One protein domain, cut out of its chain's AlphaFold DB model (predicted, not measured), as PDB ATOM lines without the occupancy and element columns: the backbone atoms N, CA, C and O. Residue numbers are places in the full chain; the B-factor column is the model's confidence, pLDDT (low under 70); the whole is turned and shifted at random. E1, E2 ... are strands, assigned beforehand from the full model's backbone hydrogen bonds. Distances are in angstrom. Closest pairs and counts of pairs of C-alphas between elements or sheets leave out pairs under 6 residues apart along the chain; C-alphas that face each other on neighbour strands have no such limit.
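What this domain is: This is residues 586 to 684 of the 684 residues of an uncharacterized protein of Myxococcales bacterium (UniProt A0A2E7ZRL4). With little regular structure, two small antiparallel sheets, E1 E2 E3 and E4 E5 E6, meet at few C-alphas, and a long winding stretch, residues 600 to 641, joins E2 to E3. Each sheet is a meander, each strand the antiparallel neighbour of the one before. The printed part has 99 residues, no named helix and six named strands holding 37 residues: all strand, compact, radius of gyration of the C-alphas 13.3 A, spans 36 by 31 by 22 A.

Where its parts are: E1, residues 586 to 589, begins at C-alpha 586 (227.154, 201.700, 212.899). E2 is 595 to 599, E3 642 to 645, E4 650 to 656. E5, 662 to 670, measures 25.9 A; E6, 673 to 680, ends at C-alpha 680 (215.593, 189.131, 205.170).

How they stand to each other: Within hydrogen-bond range are N 588 and O 596 in hairpin E1 and E2, 3.0 A; N 597 and O 643 in hairpin E2 and E3, 3.0 A; N 653 and O 665 in hairpin E4 and E5, 3.0 A; N 666 and O 677 in hairpin E5 and E6, 2.9 A. The closest C-alphas of E3 and E5, Leu 645 and Arg 669, are 7.0 A apart.

The domain as a whole: The printed part has no cut. The link E2 to E3 is long. Residues 682 to 684 are under pLDDT 70.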
ATOM      1  N   PHE A 586     226.785 200.311 213.177       96.50
ATOM      2  CA  PHE A 586     227.154 201.700 212.899       96.50
ATOM      3  C   PHE A 586     228.494 201.814 212.172       96.50
ATOM      4  O   PHE A 586     229.379 200.971 212.314       96.50
ATOM      5  N   ALA A 587     228.628 202.853 211.351       96.94
ATOM      6  CA  ALA A 587     229.776 203.078 210.491       96.94
ATOM      7  C   ALA A 587     230.835 203.946 211.178       96.94
ATOM      8  O   ALA A 587     230.579 205.086 211.574       96.94
ATOM      9  N   VAL A 588     232.061 203.431 211.253       95.75
ATOM     10  CA  VAL A 588     233.194 204.115 211.891       95.75
ATOM     11  C   VAL A 588     234.398 204.110 210.964       95.75
ATOM     12  O   VAL A 588     234.715 203.094 210.341       95.75
ATOM     13  N   ARG A 589     235.124 205.231 210.920       94.81
ATOM     14  CA  ARG A 589     236.467 205.291 210.333       94.81
ATOM     15  C   ARG A 589     237.530 205.516 211.404       94.81
ATOM     16  O   ARG A 589     237.328 206.255 212.364       94.81
ATOM     17  N   SER A 590     238.682 204.882 211.221       93.19
ATOM     18  CA  SER A 590     239.879 205.119 212.032       93.19
ATOM     19  C   SER A 590     240.628 206.367 211.563       93.19
ATOM     20  O   SER A 590     240.493 206.793 210.414       93.19
ATOM     21  N   SER A 591     241.508 206.902 212.409       88.81
ATOM     22  CA  SER A 591     242.444 207.968 212.020       88.81
ATOM     23  C   SER A 591     243.406 207.546 210.902       88.81
ATOM     24  O   SER A 591     243.888 208.390 210.154       88.81
ATOM     25  N   ALA A 592     243.651 206.240 210.754       89.62
ATOM     26  CA  ALA A 592     244.447 205.656 209.677       89.62
ATOM     27  C   ALA A 592     243.645 205.412 208.379       89.62
ATOM     28  O   ALA A 592     244.191 204.866 207.425       89.62
ATOM     29  N   GLY A 593     242.355 205.768 208.334       91.12
ATOM     30  CA  GLY A 593     241.511 205.659 207.139       91.12
ATOM     31  C   GLY A 593     240.826 204.305 206.920       91.12
ATOM     32  O   GLY A 593     240.044 204.184 205.980       91.12
ATOM     33  N   LYS A 594     241.043 203.299 207.784       93.94
ATOM     34  CA  LYS A 594     240.241 202.057 207.772       93.94
ATOM     35  C   LYS A 594     238.775 202.368 208.073       93.94
ATOM     36  O   LYS A 594     238.522 203.174 208.969       93.94
ATOM     37  N   VAL A 595     237.848 201.678 207.409       96.12
ATOM     38  CA  VAL A 595     236.399 201.774 207.645       96.12
ATOM     39  C   VAL A 595     235.863 200.428 208.109       96.12
ATOM     40  O   VAL A 595     236.252 199.387 207.576       96.12
ATOM     41  N   ALA A 596     234.977 200.457 209.099       96.00
ATOM     42  CA  ALA A 596     234.298 199.279 209.609       96.00
ATOM     43  C   ALA A 596     232.808 199.545 209.833       96.00
ATOM     44  O   ALA A 596     232.421 200.654 210.210       96.00
ATOM     45  N   LEU A 597     232.006 198.492 209.679       96.88
ATOM     46  CA  LEU A 597     230.713 198.389 210.347       96.88
ATOM     47  C   LEU A 597     230.933 197.738 211.710       96.88
ATOM     48  O   LEU A 597     231.514 196.654 211.802       96.88
ATOM     49  N   MET A 598     230.503 198.418 212.764       95.50
ATOM     50  CA  MET A 598     230.609 197.955 214.140       95.50
ATOM     51  C   MET A 598     229.238 197.556 214.656       95.50
ATOM     52  O   MET A 598     228.281 198.308 214.500       95.50
ATOM     53  N   PHE A 599     229.142 196.383 215.271       94.88
ATOM     54  CA  PHE A 599     227.929 195.954 215.963       94.88
ATOM     55  C   PHE A 599     227.772 196.746 217.256       94.88
ATOM     56  O   PHE A 599     228.751 196.870 217.992       94.88
ATOM     57  N   VAL A 600     226.573 197.252 217.546       93.75
ATOM     58  CA  VAL A 600     226.317 197.952 218.811       93.75
ATOM     59  C   VAL A 600     226.496 197.015 220.004       93.75
ATOM     60  O   VAL A 600     226.249 195.808 219.940       93.75
ATOM     61  N   SER A 601     226.913 197.591 221.123       89.56
ATOM     62  CA  SER A 601     226.950 196.946 222.427       89.56
ATOM     63  C   SER A 601     225.820 197.456 223.325       89.56
ATOM     64  O   SER A 601     225.211 198.501 223.087       89.56
ATOM     65  N   SER A 602     225.589 196.760 224.438       85.25
ATOM     66  CA  SER A 602     224.655 197.218 225.476       85.25
ATOM     67  C   SER A 602     225.062 198.548 226.123       85.25
ATOM     68  O   SER A 602     224.232 199.201 226.747       85.25
ATOM     69  N   SER A 603     226.324 198.969 225.984       87.81
ATOM     70  CA  SER A 603     226.792 200.253 226.513       87.81
ATOM     71  C   SER A 603     226.473 201.451 225.611       87.81
ATOM     72  O   SER A 603     226.405 202.573 226.114       87.81
ATOM     73  N   ASP A 604     226.228 201.227 224.316       91.12
ATOM     74  CA  ASP A 604     225.850 202.282 223.363       91.12
ATOM     75  C   ASP A 604     224.362 202.619 223.444       91.12
ATOM     76  O   ASP A 604     223.965 203.769 223.244       91.12
ATOM     77  N   LEU A 605     223.548 201.600 223.742       91.69
ATOM     78  CA  LEU A 605     222.094 201.659 223.862       91.69
ATOM     79  C   LEU A 605     221.665 201.175 225.258       91.69
ATOM     80  O   LEU A 605     221.053 200.115 225.383       91.69
ATOM     81  N   PRO A 606     221.986 201.914 226.332       89.62
ATOM     82  CA  PRO A 606     221.704 201.479 227.703       89.62
ATOM     83  C   PRO A 606     220.204 201.315 228.005       89.62
ATOM     84  O   PRO A 606     219.854 200.628 228.962       89.62
ATOM     85  N   GLY A 607     219.324 201.924 227.198       90.12
ATOM     86  CA  GLY A 607     217.875 201.768 227.307       90.12
ATOM     87  C   GLY A 607     217.314 200.534 226.600       90.12
ATOM     88  O   GLY A 607     216.120 200.270 226.731       90.12
ATOM     89  N   ALA A 608     218.141 199.799 225.850       89.50
ATOM     90  CA  ALA A 608     217.714 198.607 225.133       89.50
ATOM     91  C   ALA A 608     217.343 197.481 226.106       89.50
ATOM     92  O   ALA A 608     218.150 197.072 226.943       89.50
ATOM     93  N   THR A 609     216.123 196.959 225.977       82.62
ATOM     94  CA  THR A 609     215.638 195.824 226.780       82.62
ATOM     95  C   THR A 609     216.179 194.485 226.296       82.62
ATOM     96  O   THR A 609     216.374 193.579 227.103       82.62
ATOM     97  N   ASP A 610     216.468 194.385 225.000       79.25
ATOM     98  CA  ASP A 610     216.857 193.151 224.327       79.25
ATOM     99  C   ASP A 610     218.279 193.272 223.771       79.25
ATOM    100  O   ASP A 610     218.652 194.270 223.145       79.25
ATOM    101  N   GLN A 611     219.099 192.255 224.042       77.50
ATOM    102  CA  GLN A 611     220.487 192.188 223.591       77.50
ATOM    103  C   GLN A 611     220.614 191.264 222.385       77.50
ATOM    104  O   GLN A 611     219.937 190.239 222.294       77.50
ATOM    105  N   HIS A 612     221.563 191.568 221.502       85.50
ATOM    106  CA  HIS A 612     221.932 190.647 220.436       85.50
ATOM    107  C   HIS A 612     222.436 189.324 221.018       85.50
ATOM    108  O   HIS A 612     223.469 189.272 221.682       85.50
ATOM    109  N   VAL A 613     221.729 188.234 220.721       83.88
ATOM    110  CA  VAL A 613     222.095 186.875 221.160       83.88
ATOM    111  C   VAL A 613     223.399 186.400 220.507       83.88
ATOM    112  O   VAL A 613     224.133 185.584 221.063       83.88
ATOM    113  N   SER A 614     223.696 186.880 219.300       85.69
ATOM    114  CA  SER A 614     224.883 186.497 218.528       85.69
ATOM    115  C   SER A 614     225.459 187.720 217.813       85.69
ATOM    116  O   SER A 614     225.309 187.832 216.597       85.69
ATOM    117  N   PRO A 615     226.078 188.662 218.552       91.88
ATOM    118  CA  PRO A 615     226.608 189.881 217.959       91.88
ATOM    119  C   PRO A 615     227.754 189.551 216.996       91.88
ATOM    120  O   PRO A 615     228.619 188.708 217.287       91.88
ATOM    121  N   GLY A 616     227.746 190.233 215.853       94.75
ATOM    122  CA  GLY A 616     228.748 190.107 214.803       94.75
ATOM    123  C   GLY A 616     228.162 189.826 213.424       94.75
ATOM    124  O   GLY A 616     226.958 189.644 213.248       94.75
ATOM    125  N   VAL A 617     229.058 189.787 212.442       96.69
ATOM    126  CA  VAL A 617     228.744 189.474 211.045       96.69
ATOM    127  C   VAL A 617     229.379 188.133 210.687       96.69
ATOM    128  O   VAL A 617     230.503 187.844 211.102       96.69
ATOM    129  N   PHE A 618     228.663 187.315 209.923       97.12
ATOM    130  CA  PHE A 618     229.007 185.937 209.583       97.12
ATOM    131  C   PHE A 618     229.061 185.734 208.065       97.12
ATOM    132  O   PHE A 618     228.388 186.434 207.319       97.12
ATOM    133  N   ALA A 619     229.848 184.767 207.594       96.56
ATOM    134  CA  ALA A 619     229.931 184.403 206.178       96.56
ATOM    135  C   ALA A 619     228.766 183.509 205.713       96.56
ATOM    136  O   ALA A 619     228.580 183.320 204.513       96.56
ATOM    137  N   ASP A 620     227.997 182.938 206.645       94.69
ATOM    138  CA  ASP A 620     226.915 181.999 206.361       94.69
ATOM    139  C   ASP A 620     225.627 182.340 207.118       94.69
ATOM    140  O   ASP A 620     225.657 182.850 208.239       94.69
ATOM    141  N   LYS A 621     224.486 181.985 206.517       92.31
ATOM    142  CA  LYS A 621     223.149 182.228 207.081       92.31
ATOM    143  C   LYS A 621     222.877 181.506 208.402       92.31
ATOM    144  O   LYS A 621     222.036 181.947 209.176       92.31
ATOM    145  N   ALA A 622     223.582 180.406 208.675       92.88
ATOM    146  CA  ALA A 622     223.443 179.660 209.926       92.88
ATOM    147  C   ALA A 622     224.227 180.305 211.086       92.88
ATOM    148  O   ALA A 622     224.203 179.780 212.205       92.88
ATOM    149  N   LEU A 623     224.901 181.434 210.823       94.62
ATOM    150  CA  LEU A 623     225.693 182.220 211.764       94.62
ATOM    151  C   LEU A 623     226.789 181.393 212.457       94.62
ATOM    152  O   LEU A 623     227.015 181.527 213.659       94.62
ATOM    153  N   GLN A 624     227.461 180.512 211.710       95.12
ATOM    154  CA  GLN A 624     228.515 179.643 212.253       95.12
ATOM    155  C   GLN A 624     229.921 180.228 212.061       95.12
ATOM    156  O   GLN A 624     230.774 180.131 212.943       95.12
ATOM    157  N   THR A 625     230.166 180.864 210.918       96.69
ATOM    158  CA  THR A 625     231.486 181.339 210.493       96.69
ATOM    159  C   THR A 625     231.561 182.849 210.637       96.69
ATOM    160  O   THR A 625     231.203 183.591 209.725       96.69
ATOM    161  N   LYS A 626     232.001 183.333 211.798       96.56
ATOM    162  CA  LYS A 626     232.106 184.773 212.066       96.56
ATOM    163  C   LYS A 626     233.232 185.417 211.239       96.56
ATOM    164  O   LYS A 626     234.345 184.894 211.212       96.56
ATOM    165  N   ILE A 627     232.941 186.553 210.603       96.06
ATOM    166  CA  ILE A 627     233.897 187.377 209.837       96.06
ATOM    167  C   ILE A 627     234.197 188.723 210.503       96.06
ATOM    168  O   ILE A 627     235.206 189.352 210.187       96.06
ATOM    169  N   SER A 628     233.355 189.164 211.440       96.56
ATOM    170  CA  SER A 628     233.674 190.300 212.303       96.56
ATOM    171  C   SER A 628     234.646 189.903 213.419       96.56
ATOM    172  O   SER A 628     234.731 188.736 213.805       96.56
ATOM    173  N   THR A 629     235.381 190.877 213.960       95.38
ATOM    174  CA  THR A 629     236.255 190.647 215.119       95.38
ATOM    175  C   THR A 629     236.332 191.863 216.044       95.38
ATOM    176  O   THR A 629     236.387 192.998 215.562       95.38
ATOM    177  N   PRO A 630     236.394 191.682 217.377       92.94
ATOM    178  CA  PRO A 630     236.646 192.781 218.303       92.94
ATOM    179  C   PRO A 630     238.118 193.195 218.365       92.94
ATOM    180  O   PRO A 630     238.419 194.307 218.798       92.94
ATOM    181  N   ALA A 631     239.029 192.327 217.911       91.38
ATOM    182  CA  ALA A 631     240.475 192.487 218.052       91.38
ATOM    183  C   ALA A 631     241.122 193.383 216.977       91.38
ATOM    184  O   ALA A 631     242.347 193.519 216.950       91.38
ATOM    185  N   GLU A 632     240.335 193.982 216.080       90.06
ATOM    186  CA  GLU A 632     240.880 194.810 215.008       90.06
ATOM    187  C   GLU A 632     241.516 196.101 215.545       90.06
ATOM    188  O   GLU A 632     240.900 196.896 216.260       90.06
ATOM    189  N   SER A 633     242.768 196.333 215.153       86.62
ATOM    190  CA  SER A 633     243.557 197.481 215.602       86.62
ATOM    191  C   SER A 633     243.317 198.740 214.756       86.62
ATOM    192  O   SER A 633     243.013 198.679 213.561       86.62
ATOM    193  N   GLY A 634     243.516 199.909 215.375       85.38
ATOM    194  CA  GLY A 634     243.407 201.223 214.723       85.38
ATOM    195  C   GLY A 634     242.135 202.004 215.063       85.38
ATOM    196  O   GLY A 634     242.081 203.199 214.801       85.38
ATOM    197  N   PHE A 635     241.149 201.370 215.700       87.25
ATOM    198  CA  PHE A 635     239.901 202.029 216.112       87.25
ATOM    199  C   PHE A 635     239.898 202.495 217.574       87.25
ATOM    200  O   PHE A 635     239.015 203.248 217.966       87.25
ATOM    201  N   GLY A 636     240.873 202.059 218.383       84.56
ATOM    202  CA  GLY A 636     240.900 202.357 219.822       84.56
ATOM    203  C   GLY A 636     239.755 201.701 220.603       84.56
ATOM    204  O   GLY A 636     239.462 202.119 221.717       84.56
ATOM    205  N   ASP A 637     239.120 200.686 220.016       86.25
ATOM    206  CA  ASP A 637     237.961 199.986 220.551       86.25
ATOM    207  C   ASP A 637     238.212 198.476 220.546       86.25
ATOM    208  O   ASP A 637     238.637 197.918 219.534       86.25
ATOM    209  N   THR A 638     237.913 197.810 221.660       88.44
ATOM    210  CA  THR A 638     237.967 196.342 221.792       88.44
ATOM    211  C   THR A 638     236.619 195.740 222.184       88.44
ATOM    212  O   THR A 638     236.548 194.541 222.437       88.44
ATOM    213  N   LEU A 639     235.573 196.564 222.297       89.25
ATOM    214  CA  LEU A 639     234.258 196.144 222.772       89.25
ATOM    215  C   LEU A 639     233.387 195.627 221.625       89.25
ATOM    216  O   LEU A 639     232.709 194.614 221.779       89.25
ATOM    217  N   HIS A 640     233.420 196.309 220.482       93.38
ATOM    218  CA  HIS A 640     232.504 196.055 219.376       93.38
ATOM    219  C   HIS A 640     233.060 195.020 218.407       93.38
ATOM    220  O   HIS A 640     234.255 195.012 218.113       93.38
ATOM    221  N   GLU A 641     232.186 194.184 217.855       95.56
ATOM    222  CA  GLU A 641     232.483 193.330 216.704       95.56
ATOM    223  C   GLU A 641     232.620 194.197 215.447       95.56
ATOM    224  O   GLU A 641     231.718 194.975 215.139       95.56
ATOM    225  N   LYS A 642     233.743 194.085 214.728       95.88
ATOM    226  CA  LYS A 642     234.083 194.969 213.601       95.88
ATOM    227  C   LYS A 642     234.172 194.168 212.312       95.88
ATOM    228  O   LYS A 642     234.984 193.249 212.226       95.88
ATOM    229  N   TRP A 643     233.381 194.532 211.309       96.88
ATOM    230  CA  TRP A 643     233.529 194.043 209.939       96.88
ATOM    231  C   TRP A 643     234.240 195.105 209.102       96.88
ATOM    232  O   TRP A 643     233.710 196.195 208.884       96.88
ATOM    233  N   ILE A 644     235.478 194.810 208.698       95.81
ATOM    234  CA  ILE A 644     236.320 195.734 207.934       95.81
ATOM    235  C   ILE A 644     235.914 195.714 206.473       95.81
ATOM    236  O   ILE A 644     235.930 194.653 205.861       95.81
ATOM    237  N   LEU A 645     235.621 196.899 205.938       95.62
ATOM    238  CA  LEU A 645     235.180 197.061 204.561       95.62
ATOM    239  C   LEU A 645     236.338 197.457 203.652       95.62
ATOM    240  O   LEU A 645     237.011 198.476 203.879       95.62
ATOM    241  N   GLN A 646     236.521 196.675 202.599       94.25
ATOM    242  CA  GLN A 646     237.420 196.972 201.497       94.25
ATOM    243  C   GLN A 646     236.792 198.023 200.574       94.25
ATOM    244  O   GLN A 646     235.575 198.141 200.434       94.25
ATOM    245  N   GLU A 647     237.642 198.867 199.999       93.56
ATOM    246  CA  GLU A 647     237.207 199.932 199.099       93.56
ATOM    247  C   GLU A 647     236.943 199.377 197.696       93.56
ATOM    248  O   GLU A 647     237.681 198.513 197.223       93.56
ATOM    249  N   ASP A 648     235.884 199.871 197.053       89.62
ATOM    250  CA  ASP A 648     235.477 199.514 195.690       89.62
ATOM    251  C   ASP A 648     235.234 198.006 195.458       89.62
ATOM    252  O   ASP A 648     235.343 197.504 194.337       89.62
ATOM    253  N   SER A 649     234.844 197.278 196.509       89.88
ATOM    254  CA  SER A 649     234.371 195.892 196.427       89.88
ATOM    255  C   SER A 649     232.985 195.724 197.044       89.88
ATOM    256  O   SER A 649     232.657 196.381 198.032       89.88
ATOM    257  N   GLU A 650     232.190 194.813 196.482       94.12
ATOM    258  CA  GLU A 650     230.969 194.325 197.123       94.12
ATOM    259  C   GLU A 650     231.302 193.109 197.995       94.12
ATOM    260  O   GLU A 650     231.886 192.129 197.529       94.12
ATOM    261  N   GLU A 651     230.925 193.183 199.265       95.75
ATOM    262  CA  GLU A 651     231.106 192.135 200.260       95.75
ATOM    263  C   GLU A 651     229.747 191.654 200.770       95.75
ATOM    264  O   GLU A 651     228.780 192.415 200.841       95.75
ATOM    265  N   VAL A 652     229.665 190.377 201.147       96.06
ATOM    266  CA  VAL A 652     228.436 189.763 201.656       96.06
ATOM    267  C   VAL A 652     228.670 189.239 203.064       96.06
ATOM    268  O   VAL A 652     229.650 188.538 203.314       96.06
ATOM    269  N   GLY A 653     227.745 189.548 203.965       96.44
ATOM    270  CA  GLY A 653     227.735 189.047 205.332       96.44
ATOM    271  C   GLY A 653     226.316 188.775 205.815       96.44
ATOM    272  O   GLY A 653     225.346 189.223 205.212       96.44
ATOM    273  N   PHE A 654     226.192 188.039 206.909       96.44
ATOM    274  CA  PHE A 654     224.931 187.710 207.561       96.44
ATOM    275  C   PHE A 654     224.971 188.190 209.004       96.44
ATOM    276  O   PHE A 654     225.978 188.005 209.686       96.44
ATOM    277  N   ALA A 655     223.893 188.795 209.482       96.38
ATOM    278  CA  ALA A 655     223.785 189.248 210.862       96.38
ATOM    279  C   ALA A 655     222.379 189.006 211.399       96.38
ATOM    280  O   ALA A 655     221.413 188.964 210.639       96.38
ATOM    281  N   ARG A 656     222.272 188.848 212.718       94.44
ATOM    282  CA  ARG A 656     220.987 188.758 213.410       94.44
ATOM    283  C   ARG A 656     220.665 190.093 214.065       94.44
ATOM    284  O   ARG A 656     221.502 190.619 214.802       94.44
ATOM    285  N   ASP A 657     219.468 190.608 213.817       92.12
ATOM    286  CA  ASP A 657     218.961 191.796 214.507       92.12
ATOM    287  C   ASP A 657     218.624 191.492 215.979       92.12
ATOM    288  O   ASP A 657     218.868 190.387 216.485       92.12
ATOM    289  N   ARG A 658     218.125 192.489 216.714       89.00
ATOM    290  CA  ARG A 658     217.719 192.290 218.117       89.00
ATOM    291  C   ARG A 658     216.426 191.496 218.274       89.00
ATOM    292  O   ARG A 658     216.275 190.820 219.288       89.00
ATOM    293  N   ASP A 659     215.560 191.508 217.265       87.81
ATOM    294  CA  ASP A 659     214.288 190.775 217.257       87.81
ATOM    295  C   ASP A 659     214.470 189.280 216.931       87.81
ATOM    296  O   ASP A 659     213.565 188.465 217.126       87.81
ATOM    297  N   GLY A 660     215.665 188.892 216.481       88.38
ATOM    298  CA  GLY A 660     216.072 187.517 216.227       88.38
ATOM    299  C   GLY A 660     216.071 187.112 214.752       88.38
ATOM    300  O   GLY A 660     216.471 185.983 214.447       88.38
ATOM    301  N   SER A 661     215.686 188.009 213.844       90.69
ATOM    302  CA  SER A 661     215.657 187.750 212.404       90.69
ATOM    303  C   SER A 661     217.064 187.803 211.817       90.69
ATOM    304  O   SER A 661     217.886 188.647 212.185       90.69
ATOM    305  N   VAL A 662     217.360 186.881 210.900       93.44
ATOM    306  CA  VAL A 662     218.632 186.862 210.175       93.44
ATOM    307  C   VAL A 662     218.494 187.654 208.882       93.44
ATOM    308  O   VAL A 662     217.531 187.494 208.133       93.44
ATOM    309  N   TRP A 663     219.489 188.492 208.620       93.75
ATOM    310  CA  TRP A 663     219.578 189.345 207.447       93.75
ATOM    311  C   TRP A 663     220.866 189.047 206.687       93.75
ATOM    312  O   TRP A 663     221.928 188.920 207.297       93.75
ATOM    313  N   GLN A 664     220.789 188.984 205.359       94.75
ATOM    314  CA  GLN A 664     221.952 189.109 204.488       94.75
ATOM    315  C   GLN A 664     222.191 190.589 204.179       94.75
ATOM    316  O   GLN A 664     221.304 191.317 203.735       94.75
ATOM    317  N   LEU A 665     223.430 191.014 204.383       96.12
ATOM    318  CA  LEU A 665     223.944 192.333 204.082       96.12
ATOM    319  C   LEU A 665     224.826 192.221 202.844       96.12
ATOM    320  O   LEU A 665     225.807 191.477 202.854       96.12
ATOM    321  N   ARG A 666     224.511 192.983 201.797       95.44
ATOM    322  CA  ARG A 666     225.457 193.261 200.710       95.44
ATOM    323  C   ARG A 666     225.972 194.674 200.877       95.44
ATOM    324  O   ARG A 666     225.187 195.624 200.870       95.44
ATOM    325  N   VAL A 667     227.271 194.793 201.086       96.94
ATOM    326  CA  VAL A 667     227.913 196.043 201.467       96.94
ATOM    327  C   VAL A 667     228.924 196.428 200.409       96.94
ATOM    328  O   VAL A 667     229.767 195.625 200.031       96.94
ATOM    329  N   SER A 668     228.857 197.670 199.947       95.88
ATOM    330  CA  SER A 668     229.866 198.249 199.064       95.88
ATOM    331  C   SER A 668     230.253 199.627 199.571       95.88
ATOM    332  O   SER A 668     229.393 200.373 200.048       95.88
ATOM    333  N   ARG A 669     231.525 199.990 199.436       94.75
ATOM    334  CA  ARG A 669     232.060 201.255 199.941       94.75
ATOM    335  C   ARG A 669     232.798 202.021 198.846       94.75
ATOM    336  O   ARG A 669     233.619 201.439 198.145       94.75
ATOM    337  N   THR A 670     232.580 203.335 198.792       95.50
ATOM    338  CA  THR A 670     233.348 204.277 197.959       95.50
ATOM    339  C   THR A 670     233.801 205.444 198.835       95.50
ATOM    340  O   THR A 670     232.976 206.197 199.358       95.50
ATOM    341  N   GLY A 671     235.109 205.602 199.055       94.19
ATOM    342  CA  GLY A 671     235.618 206.591 200.006       94.19
ATOM    343  C   GLY A 671     235.186 206.266 201.437       94.19
ATOM    344  O   GLY A 671     235.643 205.277 202.000       94.19
ATOM    345  N   TYR A 672     234.320 207.080 202.045       95.75
ATOM    346  CA  TYR A 672     233.729 206.814 203.370       95.75
ATOM    347  C   TYR A 672     232.226 206.536 203.316       95.75
ATOM    348  O   TYR A 672     231.629 206.264 204.356       95.75
ATOM    349  N   GLU A 673     231.634 206.581 202.124       97.06
ATOM    350  CA  GLU A 673     230.234 206.241 201.908       97.06
ATOM    351  C   GLU A 673     230.086 204.728 201.813       97.06
ATOM    352  O   GLU A 673     230.838 204.058 201.099       97.06
ATOM    353  N   ILE A 674     229.109 204.193 202.533       97.69
ATOM    354  CA  ILE A 674     228.792 202.776 202.606       97.69
ATOM    355  C   ILE A 674     227.349 202.599 202.148       97.69
ATOM    356  O   ILE A 674     226.413 203.167 202.713       97.69
ATOM    357  N   ARG A 675     227.166 201.764 201.133       96.31
ATOM    358  CA  ARG A 675     225.864 201.258 200.718       96.31
ATOM    359  C   ARG A 675     225.649 199.904 201.376       96.31
ATOM    360  O   ARG A 675     226.494 199.027 201.228       96.31
ATOM    361  N   VAL A 676     224.518 199.723 202.049       96.50
ATOM    362  CA  VAL A 676     224.114 198.441 202.639       96.50
ATOM    363  C   VAL A 676     222.756 198.050 202.067       96.50
ATOM    364  O   VAL A 676     221.763 198.739 202.294       96.50
ATOM    365  N   ALA A 677     222.711 196.957 201.312       93.94
ATOM    366  CA  ALA A 677     221.475 196.326 200.868       93.94
ATOM    367  C   ALA A 677     221.122 195.174 201.817       93.94
ATOM    368  O   ALA A 677     221.946 194.291 202.059       93.94
ATOM    369  N   LEU A 678     219.910 195.206 202.361       92.88
ATOM    370  CA  LEU A 678     219.422 194.333 203.423       92.88
ATOM    371  C   LEU A 678     218.358 193.390 202.871       92.88
ATOM    372  O   LEU A 678     217.348 193.835 202.320       92.88
ATOM    373  N   TRP A 679     218.598 192.099 203.054       89.31
ATOM    374  CA  TRP A 679     217.746 191.010 202.598       89.31
ATOM    375  C   TRP A 679     217.327 190.162 203.799       89.31
ATOM    376  O   TRP A 679     218.215 189.634 204.475       89.31
ATOM    377  N   PRO A 680     216.028 190.020 204.101       82.75
ATOM    378  CA  PRO A 680     215.593 189.131 205.170       82.75
ATOM    379  C   PRO A 680     215.815 187.674 204.764       82.75
ATOM    380  O   PRO A 680     215.787 187.348 203.580       82.75
ATOM    381  N   GLU A 681     215.981 186.779 205.738       78.25
ATOM    382  CA  GLU A 681     216.144 185.341 205.483       78.25
ATOM    383  C   GLU A 681     215.011 184.737 204.637       78.25
ATOM    384  O   GLU A 681     215.265 183.833 203.849       78.25
ATOM    385  N   SER A 682     213.783 185.256 204.743       68.44
ATOM    386  CA  SER A 682     212.644 184.818 203.922       68.44
ATOM    387  C   SER A 682     212.816 185.079 202.422       68.44
ATOM    388  O   SER A 682     212.142 184.432 201.626       68.44
ATOM    389  N   ALA A 683     213.697 186.006 202.038       64.12
ATOM    390  CA  ALA A 683     213.946 186.407 200.654       64.12
ATOM    391  C   ALA A 683     215.221 185.774 200.050       64.12
ATOM    392  O   ALA A 683     215.665 186.202 198.980       64.12
ATOM    393  N   LEU A 684     215.835 184.802 200.744       63.03
ATOM    394  CA  LEU A 684     217.096 184.128 200.388       63.03
ATOM    395  C   LEU A 684     216.892 182.645 200.083       63.03
ATOM    396  O   LEU A 684     217.543 182.164 199.126       63.03
TER     397      LEU A 684